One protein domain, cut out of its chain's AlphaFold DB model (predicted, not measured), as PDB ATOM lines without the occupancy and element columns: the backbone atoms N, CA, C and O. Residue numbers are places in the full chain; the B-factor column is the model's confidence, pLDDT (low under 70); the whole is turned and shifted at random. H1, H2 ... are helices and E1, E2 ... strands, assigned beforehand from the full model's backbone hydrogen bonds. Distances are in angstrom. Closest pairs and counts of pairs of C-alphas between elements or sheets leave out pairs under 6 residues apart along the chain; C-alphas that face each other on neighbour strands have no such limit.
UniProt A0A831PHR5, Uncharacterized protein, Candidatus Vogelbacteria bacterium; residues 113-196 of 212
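Overview. This is residues 113 to 196 of the 212 residues of an uncharacterized protein of Candidatus Vogelbacteria bacterium (UniProt A0A831PHR5). A single strongly twisted sheet of six mostly short strands, curled like part of a barrel, makes the body of this domain, and two helices of four residues each, H1 and H2, only graze it. A long loop, residues 154 to 167, runs out from the end of E4 and back to E5, while the longest strand, E6, runs toward the turn around Phe 189 at the opposite end. The printed part has 84 residues, with named elements in the order E1 E2 H1 E3 H2 E4 E5 E6; across the mixed sheet the order is E2 E6 E1 E5 E3 E4. The class is mixed, helices and strands, with 36 residues, under half, in named elements. The whole is compact, with a radius of gyration of the C-alphas of 11.9 A and spans of 35 by 25 by 21 A.

Along the chain. E6, residues 181 to 187, is 19.8 A long and ends with C-alpha 187 at (-54.775, 22.714, -46.820). E1, residues 113 to 116, begins with C-alpha 113 at (-46.367, 17.608, -34.676) and is 10.0 A long. E5, residues 168 to 172, measures 13.6 A. E2 holds residues 120 to 123, over 10.4 A; E3, residues 131 to 134, and E4, residues 150 to 153, measure 10.1 A each. H1, residues 126 to 129, measures 6.0 A, and H2, residues 138 to 141, measures 5.4 A.

Arrangement. E1 and E5 are antiparallel at 146 degrees, with N 113 and O 171 2.9 A apart, within hydrogen-bond range. E6 is antiparallel to E1 at 121 degrees, with N 183 and O 114 at 2.8 A. The pairing of E6 is staggered: residues 181 to 183 pair with E1 and residues 183 to 186 with E2. E2 and E6 are parallel at 24 degrees, with N 122 and O 184 at 2.8 A. E5 and E3 are parallel at 35 degrees, with N 170 and O 133 at 3.0 A. E3 and the edge strand E4 are parallel at 23 degrees, with N 132 and O 150 at 2.8 A. E3, H2 and E4 form a strand-helix-strand unit, two parallel neighbour strands with a helix between them in the chain, and its crossover is right-handed. The closest C-alphas of H2 and E4, those of Glu 138 and Val 151, are 6.7 A apart. H1 and H2 are apart, and both are too short for an O i to N i+4 pair; each has its one O i to N i+3 pair within range.

Size, cuts and confidence. The two C-alphas farthest apart, those of Asn 159 and Phe 189, are 35.6 A apart. The printed part has no cut. The link from E4 to E5, 14 residues, is long. Mean pLDDT of the printed part is 95.1, and no printed residue is under 70.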
ATOM      1  N   VAL A 113     -46.258  16.187 -34.992       97.50
ATOM      2  CA  VAL A 113     -46.367  17.608 -34.676       97.50
ATOM      3  C   VAL A 113     -45.236  18.346 -35.379       97.50
ATOM      4  O   VAL A 113     -44.098  17.877 -35.387       97.50
ATOM      5  N   LEU A 114     -45.552  19.487 -35.994       97.75
ATOM      6  CA  LEU A 114     -44.523  20.434 -36.410       97.75
ATOM      7  C   LEU A 114     -44.275  21.407 -35.267       97.75
ATOM      8  O   LEU A 114     -45.244  21.952 -34.736       97.75
ATOM      9  N   VAL A 115     -43.017  21.635 -34.904       97.06
ATOM     10  CA  VAL A 115     -42.644  22.606 -33.867       97.06
ATOM     11  C   VAL A 115     -41.624  23.606 -34.386       97.06
ATOM     12  O   VAL A 115     -40.821  23.298 -35.268       97.06
ATOM     13  N   TYR A 116     -41.700  24.821 -33.857       94.50
ATOM     14  CA  TYR A 116     -40.838  25.936 -34.216       94.50
ATOM     15  C   TYR A 116     -40.641  26.868 -33.018       94.50
ATOM     16  O   TYR A 116     -41.394  26.799 -32.048       94.50
ATOM     17  N   HIS A 117     -39.673  27.781 -33.091       90.69
ATOM     18  CA  HIS A 117     -39.445  28.786 -32.046       90.69
ATOM     19  C   HIS A 117     -40.552  29.853 -31.950       90.69
ATOM     20  O   HIS A 117     -40.549  30.654 -31.020       90.69
ATOM     21  N   LEU A 118     -41.502  29.894 -32.893       89.19
ATOM     22  CA  LEU A 118     -42.668  30.780 -32.841       89.19
ATOM     23  C   LEU A 118     -43.951  30.036 -33.220       89.19
ATOM     24  O   LEU A 118     -43.925  29.186 -34.116       89.19
ATOM     25  N   PRO A 119     -45.096  30.387 -32.603       88.62
ATOM     26  CA  PRO A 119     -46.384  29.857 -33.016       88.62
ATOM     27  C   PRO A 119     -46.685  30.285 -34.451       88.62
ATOM     28  O   PRO A 119     -46.424  31.420 -34.854       88.62
ATOM     29  N   GLY A 120     -47.275  29.381 -35.226       92.69
ATOM     30  CA  GLY A 120     -47.514  29.654 -36.633       92.69
ATOM     31  C   GLY A 120     -48.513  28.719 -37.286       92.69
ATOM     32  O   GLY A 120     -48.991  27.740 -36.708       92.69
ATOM     33  N   SER A 121     -48.813  29.034 -38.538       95.06
ATOM     34  CA  SER A 121     -49.600  28.184 -39.414       95.06
ATOM     35  C   SER A 121     -48.944  28.115 -40.781       95.06
ATOM     36  O   SER A 121     -48.530  29.152 -41.300       95.06
ATOM     37  N   LEU A 122     -48.900  26.928 -41.370       95.94
ATOM     38  CA  LEU A 122     -48.325  26.688 -42.687       95.94
ATOM     39  C   LEU A 122     -49.335  25.993 -43.584       95.94
ATOM     40  O   LEU A 122     -50.024  25.060 -43.160       95.94
ATOM     41  N   HIS A 123     -49.391  26.431 -44.837       97.31
ATOM     42  CA  HIS A 123     -50.131  25.693 -45.836       97.31
ATOM     43  C   HIS A 123     -49.329  24.440 -46.223       97.31
ATOM     44  O   HIS A 123     -48.112  24.487 -46.393       97.31
ATOM     45  N   TYR A 124     -49.995  23.301 -46.400       97.31
ATOM     46  CA  TYR A 124     -49.355  22.005 -46.644       97.31
ATOM     47  C   TYR A 124     -48.435  22.015 -47.872       97.31
ATOM     48  O   TYR A 124     -47.410  21.339 -47.910       97.31
ATOM     49  N   ARG A 125     -48.786  22.813 -48.887       96.75
ATOM     50  CA  ARG A 125     -47.971  22.968 -50.101       96.75
ATOM     51  C   ARG A 125     -46.642  23.676 -49.834       96.75
ATOM     52  O   ARG A 125     -45.674  23.342 -50.509       96.75
ATOM     53  N   ASP A 126     -46.575  24.566 -48.847       96.19
ATOM     54  CA  ASP A 126     -45.363  25.332 -48.530       96.19
ATOM     55  C   ASP A 126     -44.267  24.419 -47.971       96.19
ATOM     56  O   ASP A 126     -43.081  24.645 -48.202       96.19
ATOM     57  N   LEU A 127     -44.656  23.305 -47.335       96.12
ATOM     58  CA  LEU A 127     -43.719  22.291 -46.853       96.12
ATOM     59  C   LEU A 127     -42.864  21.690 -47.982       96.12
ATOM     60  O   LEU A 127     -41.799  21.148 -47.698       96.12
ATOM     61  N   GLN A 128     -43.280  21.769 -49.254       95.81
ATOM     62  CA  GLN A 128     -42.500  21.252 -50.392       95.81
ATOM     63  C   GLN A 128     -41.136  21.922 -50.548       95.81
ATOM     64  O   GLN A 128     -40.221  21.300 -51.083       95.81
ATOM     65  N   GLU A 129     -41.017  23.175 -50.116       94.62
ATOM     66  CA  GLU A 129     -39.811  23.992 -50.275       94.62
ATOM     67  C   GLU A 129     -39.037  24.135 -48.956       94.62
ATOM     68  O   GLU A 129     -37.996  24.786 -48.903       94.62
ATOM     69  N   MET A 130     -39.528  23.501 -47.889       96.12
ATOM     70  CA  MET A 130     -38.947  23.587 -46.557       96.12
ATOM     71  C   MET A 130     -37.974  22.447 -46.266       96.12
ATOM     72  O   MET A 130     -38.035  21.355 -46.841       96.12
ATOM     73  N   THR A 131     -37.072  22.730 -45.329       97.06
ATOM     74  CA  THR A 131     -36.233  21.728 -44.675       97.06
ATOM     75  C   THR A 131     -36.780  21.485 -43.278       97.06
ATOM     76  O   THR A 131     -36.937  22.431 -42.512       97.06
ATOM     77  N   LEU A 132     -37.074  20.225 -42.976       97.56
ATOM     78  CA  LEU A 132     -37.494  19.756 -41.664       97.56
ATOM     79  C   LEU A 132     -36.361  18.959 -41.027       97.56
ATOM     80  O   LEU A 132     -35.754  18.120 -41.698       97.56
ATOM     81  N   ARG A 133     -36.115  19.177 -39.739       98.00
ATOM     82  CA  ARG A 133     -35.209  18.346 -38.933       98.00
ATOM     83  C   ARG A 133     -36.010  17.414 -38.023       98.00
ATOM     84  O   ARG A 133     -37.135  17.731 -37.631       98.00
ATOM     85  N   THR A 134     -35.484  16.228 -37.742       98.38
ATOM     86  CA  THR A 134     -36.169  15.219 -36.920       98.38
ATOM     87  C   THR A 134     -35.199  14.185 -36.343       98.38
ATOM     88  O   THR A 134     -34.096  14.010 -36.856       98.38
ATOM     89  N   TYR A 135     -35.621  13.477 -35.291       97.62
ATOM     90  CA  TYR A 135     -34.988  12.235 -34.816       97.62
ATOM     91  C   TYR A 135     -35.661  10.982 -35.414       97.62
ATOM     92  O   TYR A 135     -35.184   9.861 -35.239       97.62
ATOM     93  N   LEU A 136     -36.806  11.148 -36.086       98.00
ATOM     94  CA  LEU A 136     -37.599  10.048 -36.625       98.00
ATOM     95  C   LEU A 136     -36.980   9.499 -37.920       98.00
ATOM     96  O   LEU A 136     -36.402  10.261 -38.699       98.00
ATOM     97  N   PRO A 137     -37.143   8.197 -38.217       97.19
ATOM     98  CA  PRO A 137     -36.753   7.647 -39.509       97.19
ATOM     99  C   PRO A 137     -37.443   8.381 -40.665       97.19
ATOM    100  O   PRO A 137     -38.656   8.599 -40.636       97.19
ATOM    101  N   GLU A 138     -36.694   8.704 -41.724       95.81
ATOM    102  CA  GLU A 138     -37.223   9.458 -42.868       95.81
ATOM    103  C   GLU A 138     -38.467   8.794 -43.486       95.81
ATOM    104  O   GLU A 138     -39.457   9.464 -43.768       95.81
ATOM    105  N   GLU A 139     -38.459   7.466 -43.622       95.75
ATOM    106  CA  GLU A 139     -39.577   6.677 -44.163       95.75
ATOM    107  C   GLU A 139     -40.872   6.804 -43.349       95.75
ATOM    108  O   GLU A 139     -41.977   6.643 -43.876       95.75
ATOM    109  N   GLU A 140     -40.762   7.076 -42.049       96.06
ATOM    110  CA  GLU A 140     -41.921   7.287 -41.193       96.06
ATOM    111  C   GLU A 140     -42.551   8.654 -41.468       96.06
ATOM    112  O   GLU A 140     -43.744   8.731 -41.776       96.06
ATOM    113  N   VAL A 141     -41.748   9.719 -41.423       96.31
ATOM    114  CA  VAL A 141     -42.227  11.097 -41.622       96.31
ATOM    115  C   VAL A 141     -42.641  11.369 -43.066       96.31
ATOM    116  O   VAL A 141     -43.549  12.161 -43.317       96.31
ATOM    117  N   ARG A 142     -42.050  10.663 -44.037       95.06
ATOM    118  CA  ARG A 142     -42.373  10.802 -45.463       95.06
ATOM    119  C   ARG A 142     -43.842  10.507 -45.770       95.06
ATOM    120  O   ARG A 142     -44.377  11.066 -46.720       95.06
ATOM    121  N   LYS A 143     -44.517   9.695 -44.948       94.19
ATOM    122  CA  LYS A 143     -45.955   9.389 -45.078       94.19
ATOM    123  C   LYS A 143     -46.854  10.607 -44.846       94.19
ATOM    124  O   LYS A 143     -47.976  10.622 -45.343       94.19
ATOM    125  N   ALA A 144     -46.374  11.596 -44.094       95.50
ATOM    126  CA  ALA A 144     -47.108  12.813 -43.759       95.50
ATOM    127  C   ALA A 144     -46.711  14.012 -44.634       95.50
ATOM    128  O   ALA A 144     -47.442  14.997 -44.700       95.50
ATOM    129  N   LEU A 145     -45.566  13.957 -45.317       96.75
ATOM    130  CA  LEU A 145     -44.966  15.119 -45.971       96.75
ATOM    131  C   LEU A 145     -45.118  15.098 -47.496       96.75
ATOM    132  O   LEU A 145     -45.110  14.029 -48.112       96.75
ATOM    133  N   PRO A 146     -45.171  16.274 -48.146       95.69
ATOM    134  CA  PRO A 146     -45.017  16.350 -49.587       95.69
ATOM    135  C   PRO A 146     -43.702  15.713 -50.064       95.69
ATOM    136  O   PRO A 146     -42.663  15.770 -49.405       95.69
ATOM    137  N   SER A 147     -43.721  15.155 -51.273       92.50
ATOM    138  CA  SER A 147     -42.592  14.400 -51.839       92.50
ATOM    139  C   SER A 147     -41.282  15.188 -51.946       92.50
ATOM    140  O   SER A 147     -40.213  14.592 -51.877       92.50
ATOM    141  N   LYS A 148     -41.354  16.513 -52.111       95.50
ATOM    142  CA  LYS A 148     -40.183  17.388 -52.282       95.50
ATOM    143  C   LYS A 148     -39.617  17.954 -50.983       95.50
ATOM    144  O   LYS A 148     -38.530  18.522 -51.014       95.50
ATOM    145  N   THR A 149     -40.319  17.792 -49.863       97.50
ATOM    146  CA  THR A 149     -39.861  18.302 -48.570       97.50
ATOM    147  C   THR A 149     -38.512  17.691 -48.213       97.50
ATOM    148  O   THR A 149     -38.347  16.466 -48.253       97.50
ATOM    149  N   LYS A 150     -37.536  18.524 -47.860       97.38
ATOM    150  CA  LYS A 150     -36.237  18.032 -47.407       97.38
ATOM    151  C   LYS A 150     -36.356  17.627 -45.941       97.38
ATOM    152  O   LYS A 150     -36.819  18.417 -45.128       97.38
ATOM    153  N   VAL A 151     -35.934  16.410 -45.617       97.75
ATOM    154  CA  VAL A 151     -35.906  15.895 -44.244       97.75
ATOM    155  C   VAL A 151     -34.452  15.638 -43.875       97.75
ATOM    156  O   VAL A 151     -33.710  15.058 -44.665       97.75
ATOM    157  N   ILE A 152     -34.036  16.107 -42.704       97.69
ATOM    158  CA  ILE A 152     -32.720  15.847 -42.124       97.69
ATOM    159  C   ILE A 152     -32.947  15.082 -40.820       97.69
ATOM    160  O   ILE A 152     -33.663  15.547 -39.937       97.69
ATOM    161  N   THR A 153     -32.370  13.885 -40.728       97.31
ATOM    162  CA  THR A 153     -32.471  13.009 -39.555       97.31
ATOM    163  C   THR A 153     -31.197  13.119 -38.718       97.31
ATOM    164  O   THR A 153     -30.304  12.275 -38.821       97.31
ATOM    165  N   ASP A 154     -31.063  14.212 -37.977       96.25
ATOM    166  CA  ASP A 154     -29.842  14.577 -37.250       96.25
ATOM    167  C   ASP A 154     -30.070  14.910 -35.770       96.25
ATOM    168  O   ASP A 154     -29.100  15.163 -35.057       96.25
ATOM    169  N   LEU A 155     -31.322  14.905 -35.306       97.00
ATOM    170  CA  LEU A 155     -31.642  15.197 -33.913       97.00
ATOM    171  C   LEU A 155     -31.503  13.961 -33.025       97.00
ATOM    172  O   LEU A 155     -31.814  12.840 -33.430       97.00
ATOM    173  N   ASP A 156     -31.116  14.205 -31.776       95.56
ATOM    174  CA  ASP A 156     -31.269  13.256 -30.680       95.56
ATOM    175  C   ASP A 156     -32.596  13.537 -29.966       95.56
ATOM    176  O   ASP A 156     -32.830  14.653 -29.497       95.56
ATOM    177  N   LYS A 157     -33.464  12.523 -29.889       93.88
ATOM    178  CA  LYS A 157     -34.784  12.612 -29.255       93.88
ATOM    179  C   LYS A 157     -34.692  13.135 -27.821       93.88
ATOM    180  O   LYS A 157     -35.528  13.938 -27.413       93.88
ATOM    181  N   ASP A 158     -33.688  12.683 -27.074       92.94
ATOM    182  CA  ASP A 158     -33.579  12.960 -25.642       92.94
ATOM    183  C   ASP A 158     -32.837  14.281 -25.352       92.94
ATOM    184  O   ASP A 158     -32.660  14.645 -24.190       92.94
ATOM    185  N   ASN A 159     -32.391  15.007 -26.390       93.19
ATOM    186  CA  ASN A 159     -31.520  16.176 -26.240       93.19
ATOM    187  C   ASN A 159     -31.779  17.301 -27.266       93.19
ATOM    188  O   ASN A 159     -30.834  17.943 -27.729       93.19
ATOM    189  N   ILE A 160     -33.039  17.577 -27.608       93.56
ATOM    190  CA  ILE A 160     -33.420  18.724 -28.458       93.56
ATOM    191  C   ILE A 160     -33.162  20.035 -27.698       93.56
ATOM    192  O   ILE A 160     -33.716  20.231 -26.615       93.56
ATOM    193  N   GLN A 161     -32.333  20.924 -28.254       92.50
ATOM    194  CA  GLN A 161     -31.996  22.216 -27.640       92.50
ATOM    195  C   GLN A 161     -32.826  23.373 -28.219       92.50
ATOM    196  O   GLN A 161     -33.443  23.255 -29.279       92.50
ATOM    197  N   GLU A 162     -32.808  24.530 -27.552       90.50
ATOM    198  CA  GLU A 162     -33.489  25.745 -28.028       90.50
ATOM    199  C   GLU A 162     -32.964  26.200 -29.403       90.50
ATOM    200  O   GLU A 162     -33.725  26.697 -30.236       90.50
ATOM    201  N   GLU A 163     -31.677  25.978 -29.691       92.75
ATOM    202  CA  GLU A 163     -31.088  26.282 -30.996       92.75
ATOM    203  C   GLU A 163     -31.665  25.412 -32.117       92.75
ATOM    204  O   GLU A 163     -31.766  25.880 -33.251       92.75
ATOM    205  N   ASP A 164     -32.089  24.179 -31.821       94.38
ATOM    206  CA  ASP A 164     -32.725  23.311 -32.814       94.38
ATOM    207  C   ASP A 164     -34.113  23.830 -33.208       94.38
ATOM    208  O   ASP A 164     -34.514  23.690 -34.362       94.38
ATOM    209  N   LEU A 165     -34.822  24.506 -32.295       93.44
ATOM    210  CA  LEU A 165     -36.142  25.100 -32.555       93.44
ATOM    211  C   LEU A 165     -36.088  26.304 -33.516       93.44
ATOM    212  O   LEU A 165     -37.133  26.781 -33.975       93.44
ATOM    213  N   GLN A 166     -34.888  26.803 -33.845       93.44
ATOM    214  CA  GLN A 166     -34.695  27.810 -34.898       93.44
ATOM    215  C   GLN A 166     -34.995  27.252 -36.295       93.44
ATOM    216  O   GLN A 166     -35.323  28.023 -37.203       93.44
ATOM    217  N   ASP A 167     -34.932  25.927 -36.450       95.12
ATOM    218  CA  ASP A 167     -35.384  25.190 -37.621       95.12
ATOM    219  C   ASP A 167     -36.784  24.608 -37.385       95.12
ATOM    220  O   ASP A 167     -37.216  24.375 -36.258       95.12
ATOM    221  N   LEU A 168     -37.519  24.350 -38.468       96.75
ATOM    222  CA  LEU A 168     -38.806  23.669 -38.370       96.75
ATOM    223  C   LEU A 168     -38.562  22.181 -38.091       96.75
ATOM    224  O   LEU A 168     -37.927  21.489 -38.891       96.75
ATOM    225  N   LEU A 169     -39.077  21.681 -36.970       97.81
ATOM    226  CA  LEU A 169     -38.912  20.283 -36.585       97.81
ATOM    227  C   LEU A 169     -40.200  19.499 -36.824       97.81
ATOM    228  O   LEU A 169     -41.297  20.040 -36.685       97.81
ATOM    229  N   ILE A 170     -40.072  18.210 -37.137       98.06
ATOM    230  CA  ILE A 170     -41.186  17.252 -37.124       98.06
ATOM    231  C   ILE A 170     -40.927  16.178 -36.068       98.06
ATOM    232  O   ILE A 170     -39.934  15.459 -36.143       98.06
ATOM    233  N   LEU A 171     -41.821  16.069 -35.088       97.75
ATOM    234  CA  LEU A 171     -41.704  15.170 -33.933       97.75
ATOM    235  C   LEU A 171     -42.998  14.362 -33.755       97.75
ATOM    236  O   LEU A 171     -43.964  14.541 -34.503       97.75
ATOM    237  N   LYS A 172     -43.034  13.492 -32.743       97.75
ATOM    238  CA  LYS A 172     -44.268  12.879 -32.236       97.75
ATOM    239  C   LYS A 172     -44.949  13.752 -31.194       97.75
ATOM    240  O   LYS A 172     -44.288  14.481 -30.458       97.75
ATOM    241  N   TRP A 173     -46.274  13.653 -31.100       96.94
ATOM    242  CA  TRP A 173     -47.023  14.352 -30.054       96.94
ATOM    243  C   TRP A 173     -46.663  13.861 -28.653       96.94
ATOM    244  O   TRP A 173     -46.678  14.666 -27.724       96.94
ATOM    245  N   SER A 174     -46.312  12.582 -28.496       96.44
ATOM    246  CA  SER A 174     -45.804  12.029 -27.234       96.44
ATOM    247  C   SER A 174     -44.529  12.714 -26.726       96.44
ATOM    248  O   SER A 174     -44.305  12.739 -25.518       96.44
ATOM    249  N   ASP A 175     -43.753  13.321 -27.627       95.75
ATOM    250  CA  ASP A 175     -42.489  14.001 -27.335       95.75
ATOM    251  C   ASP A 175     -42.627  15.540 -27.330       95.75
ATOM    252  O   ASP A 175     -41.639  16.263 -27.203       95.75
ATOM    253  N   PHE A 176     -43.851  16.069 -27.466       95.00
ATOM    254  CA  PHE A 176     -44.121  17.507 -27.409       95.00
ATOM    255  C   PHE A 176     -43.982  18.044 -25.979       95.00
ATOM    256  O   PHE A 176     -44.596  17.508 -25.051       95.00
ATOM    257  N   GLN A 177     -43.249  19.145 -25.819       91.62
ATOM    258  CA  GLN A 177     -43.030  19.829 -24.545       91.62
ATOM    259  C   GLN A 177     -43.745  21.188 -24.518       91.62
ATOM    260  O   GLN A 177     -43.973  21.797 -25.560       91.62
ATOM    261  N   ASP A 178     -44.123  21.657 -23.327       90.25
ATOM    262  CA  ASP A 178     -44.918  22.885 -23.150       90.25
ATOM    263  C   ASP A 178     -44.194  24.164 -23.607       90.25
ATOM    264  O   ASP A 178     -44.842  25.161 -23.922       90.25
ATOM    265  N   ASP A 179     -42.863  24.148 -23.640       88.69
ATOM    266  CA  ASP A 179     -42.017  25.238 -24.131       88.69
ATOM    267  C   ASP A 179     -41.871  25.251 -25.662       88.69
ATOM    268  O   ASP A 179     -41.352  26.213 -26.227       88.69
ATOM    269  N   TYR A 180     -42.377  24.230 -26.359       92.31
ATOM    270  CA  TYR A 180     -42.405  24.204 -27.816       92.31
ATOM    271  C   TYR A 180     -43.617  24.961 -28.355       92.31
ATOM    272  O   TYR A 180     -44.730  24.890 -27.829       92.31
ATOM    273  N   HIS A 181     -43.447  25.618 -29.503       93.75
ATOM    274  CA  HIS A 181     -44.580  26.161 -30.240       93.75
ATOM    275  C   HIS A 181     -44.946  25.243 -31.396       93.75
ATOM    276  O   HIS A 181     -44.194  25.089 -32.357       93.75
ATOM    277  N   PHE A 182     -46.131  24.633 -31.317       94.25
ATOM    278  CA  PHE A 182     -46.637  23.840 -32.428       94.25
ATOM    279  C   PHE A 182     -47.030  24.743 -33.608       94.25
ATOM    280  O   PHE A 182     -47.571  25.840 -33.444       94.25
ATOM    281  N   VAL A 183     -46.819  24.237 -34.817       95.94
ATOM    282  CA  VAL A 183     -47.185  24.885 -36.073       95.94
ATOM    283  C   VAL A 183     -48.388  24.166 -36.669       95.94
ATOM    284  O   VAL A 183     -48.392  22.955 -36.889       95.94
ATOM    285  N   SER A 184     -49.456  24.916 -36.921       94.75
ATOM    286  CA  SER A 184     -50.683  24.381 -37.502       94.75
ATOM    287  C   SER A 184     -50.537  24.160 -39.004       94.75
ATOM    288  O   SER A 184     -50.364  25.123 -39.744       94.75
ATOM    289  N   VAL A 185     -50.699  22.924 -39.473       96.25
ATOM    290  CA  VAL A 185     -50.674  22.615 -40.909       96.25
ATOM    291  C   VAL A 185     -52.093  22.520 -41.460       96.25
ATOM    292  O   VAL A 185     -52.928  21.783 -40.925       96.25
ATOM    293  N   TYR A 186     -52.369  23.254 -42.534       95.81
ATOM    294  CA  TYR A 186     -53.672  23.272 -43.197       95.81
ATOM    295  C   TYR A 186     -53.545  23.138 -44.717       95.81
ATOM    296  O   TYR A 186     -52.504  23.433 -45.294       95.81
ATOM    297  N   ASP A 187     -54.602  22.681 -45.372       95.94
ATOM    298  CA  ASP A 187     -54.775  22.714 -46.820       95.94
ATOM    299  C   ASP A 187     -56.116  23.374 -47.186       95.94
ATOM    300  O   ASP A 187     -56.801  23.945 -46.332       95.94
ATOM    301  N   ASP A 188     -56.497  23.294 -48.461       94.31
ATOM    302  CA  ASP A 188     -57.750  23.857 -48.977       94.31
ATOM    303  C   ASP A 188     -59.015  23.238 -48.337       94.31
ATOM    304  O   ASP A 188     -60.104  23.802 -48.458       94.31
ATOM    305  N   PHE A 189     -58.897  22.089 -47.660       91.50
ATOM    306  CA  PHE A 189     -59.987  21.373 -46.991       91.50
ATOM    307  C   PHE A 189     -59.987  21.557 -45.467       91.50
ATOM    308  O   PHE A 189     -60.922  21.113 -44.799       91.50
ATOM    309  N   GLY A 190     -58.976  22.228 -44.914       91.38
ATOM    310  CA  GLY A 190     -58.869  22.541 -43.495       91.38
ATOM    311  C   GLY A 190     -57.592  21.999 -42.867       91.38
ATOM    312  O   GLY A 190     -56.535  21.940 -43.484       91.38
ATOM    313  N   THR A 191     -57.662  21.649 -41.587       92.56
ATOM    314  CA  THR A 191     -56.495  21.153 -40.848       92.56
ATOM    315  C   THR A 191     -56.107  19.741 -41.302       92.56
ATOM    316  O   THR A 191     -56.955  18.852 -41.378       92.56
ATOM    317  N   ARG A 192     -54.807  19.510 -41.505       93.94
ATOM    318  CA  ARG A 192     -54.242  18.193 -41.829       93.94
ATOM    319  C   ARG A 192     -54.202  17.284 -40.592       93.94
ATOM    320  O   ARG A 192     -53.555  17.613 -39.597       93.94
ATOM    321  N   GLN A 193     -54.896  16.149 -40.656       92.50
ATOM    322  CA  GLN A 193     -55.087  15.219 -39.532       92.50
ATOM    323  C   GLN A 193     -53.792  14.560 -39.061       92.50
ATOM    324  O   GLN A 193     -53.617  14.325 -37.872       92.50
ATOM    325  N   GLU A 194     -52.871  14.287 -39.978       94.94
ATOM    326  CA  GLU A 194     -51.583  13.667 -39.674       94.94
ATOM    327  C   GLU A 194     -50.679  14.550 -38.795       94.94
ATOM    328  O   GLU A 194     -49.743  14.037 -38.186       94.94
ATOM    329  N   PHE A 195     -50.988  15.852 -38.686       96.00
ATOM    330  CA  PHE A 195     -50.327  16.801 -37.781       96.00
ATOM    331  C   PHE A 195     -51.159  17.117 -36.521       96.00
ATOM    332  O   PHE A 195     -50.938  18.127 -35.842       96.00
ATOM    333  N   ARG A 196     -52.167  16.291 -36.221       94.75
ATOM    334  CA  ARG A 196     -53.048  16.398 -35.050       94.75
ATOM    335  C   ARG A 196     -53.076  15.088 -34.291       94.75
ATOM    336  O   ARG A 196     -53.087  14.023 -34.894       94.75
TER     337      ARG A 196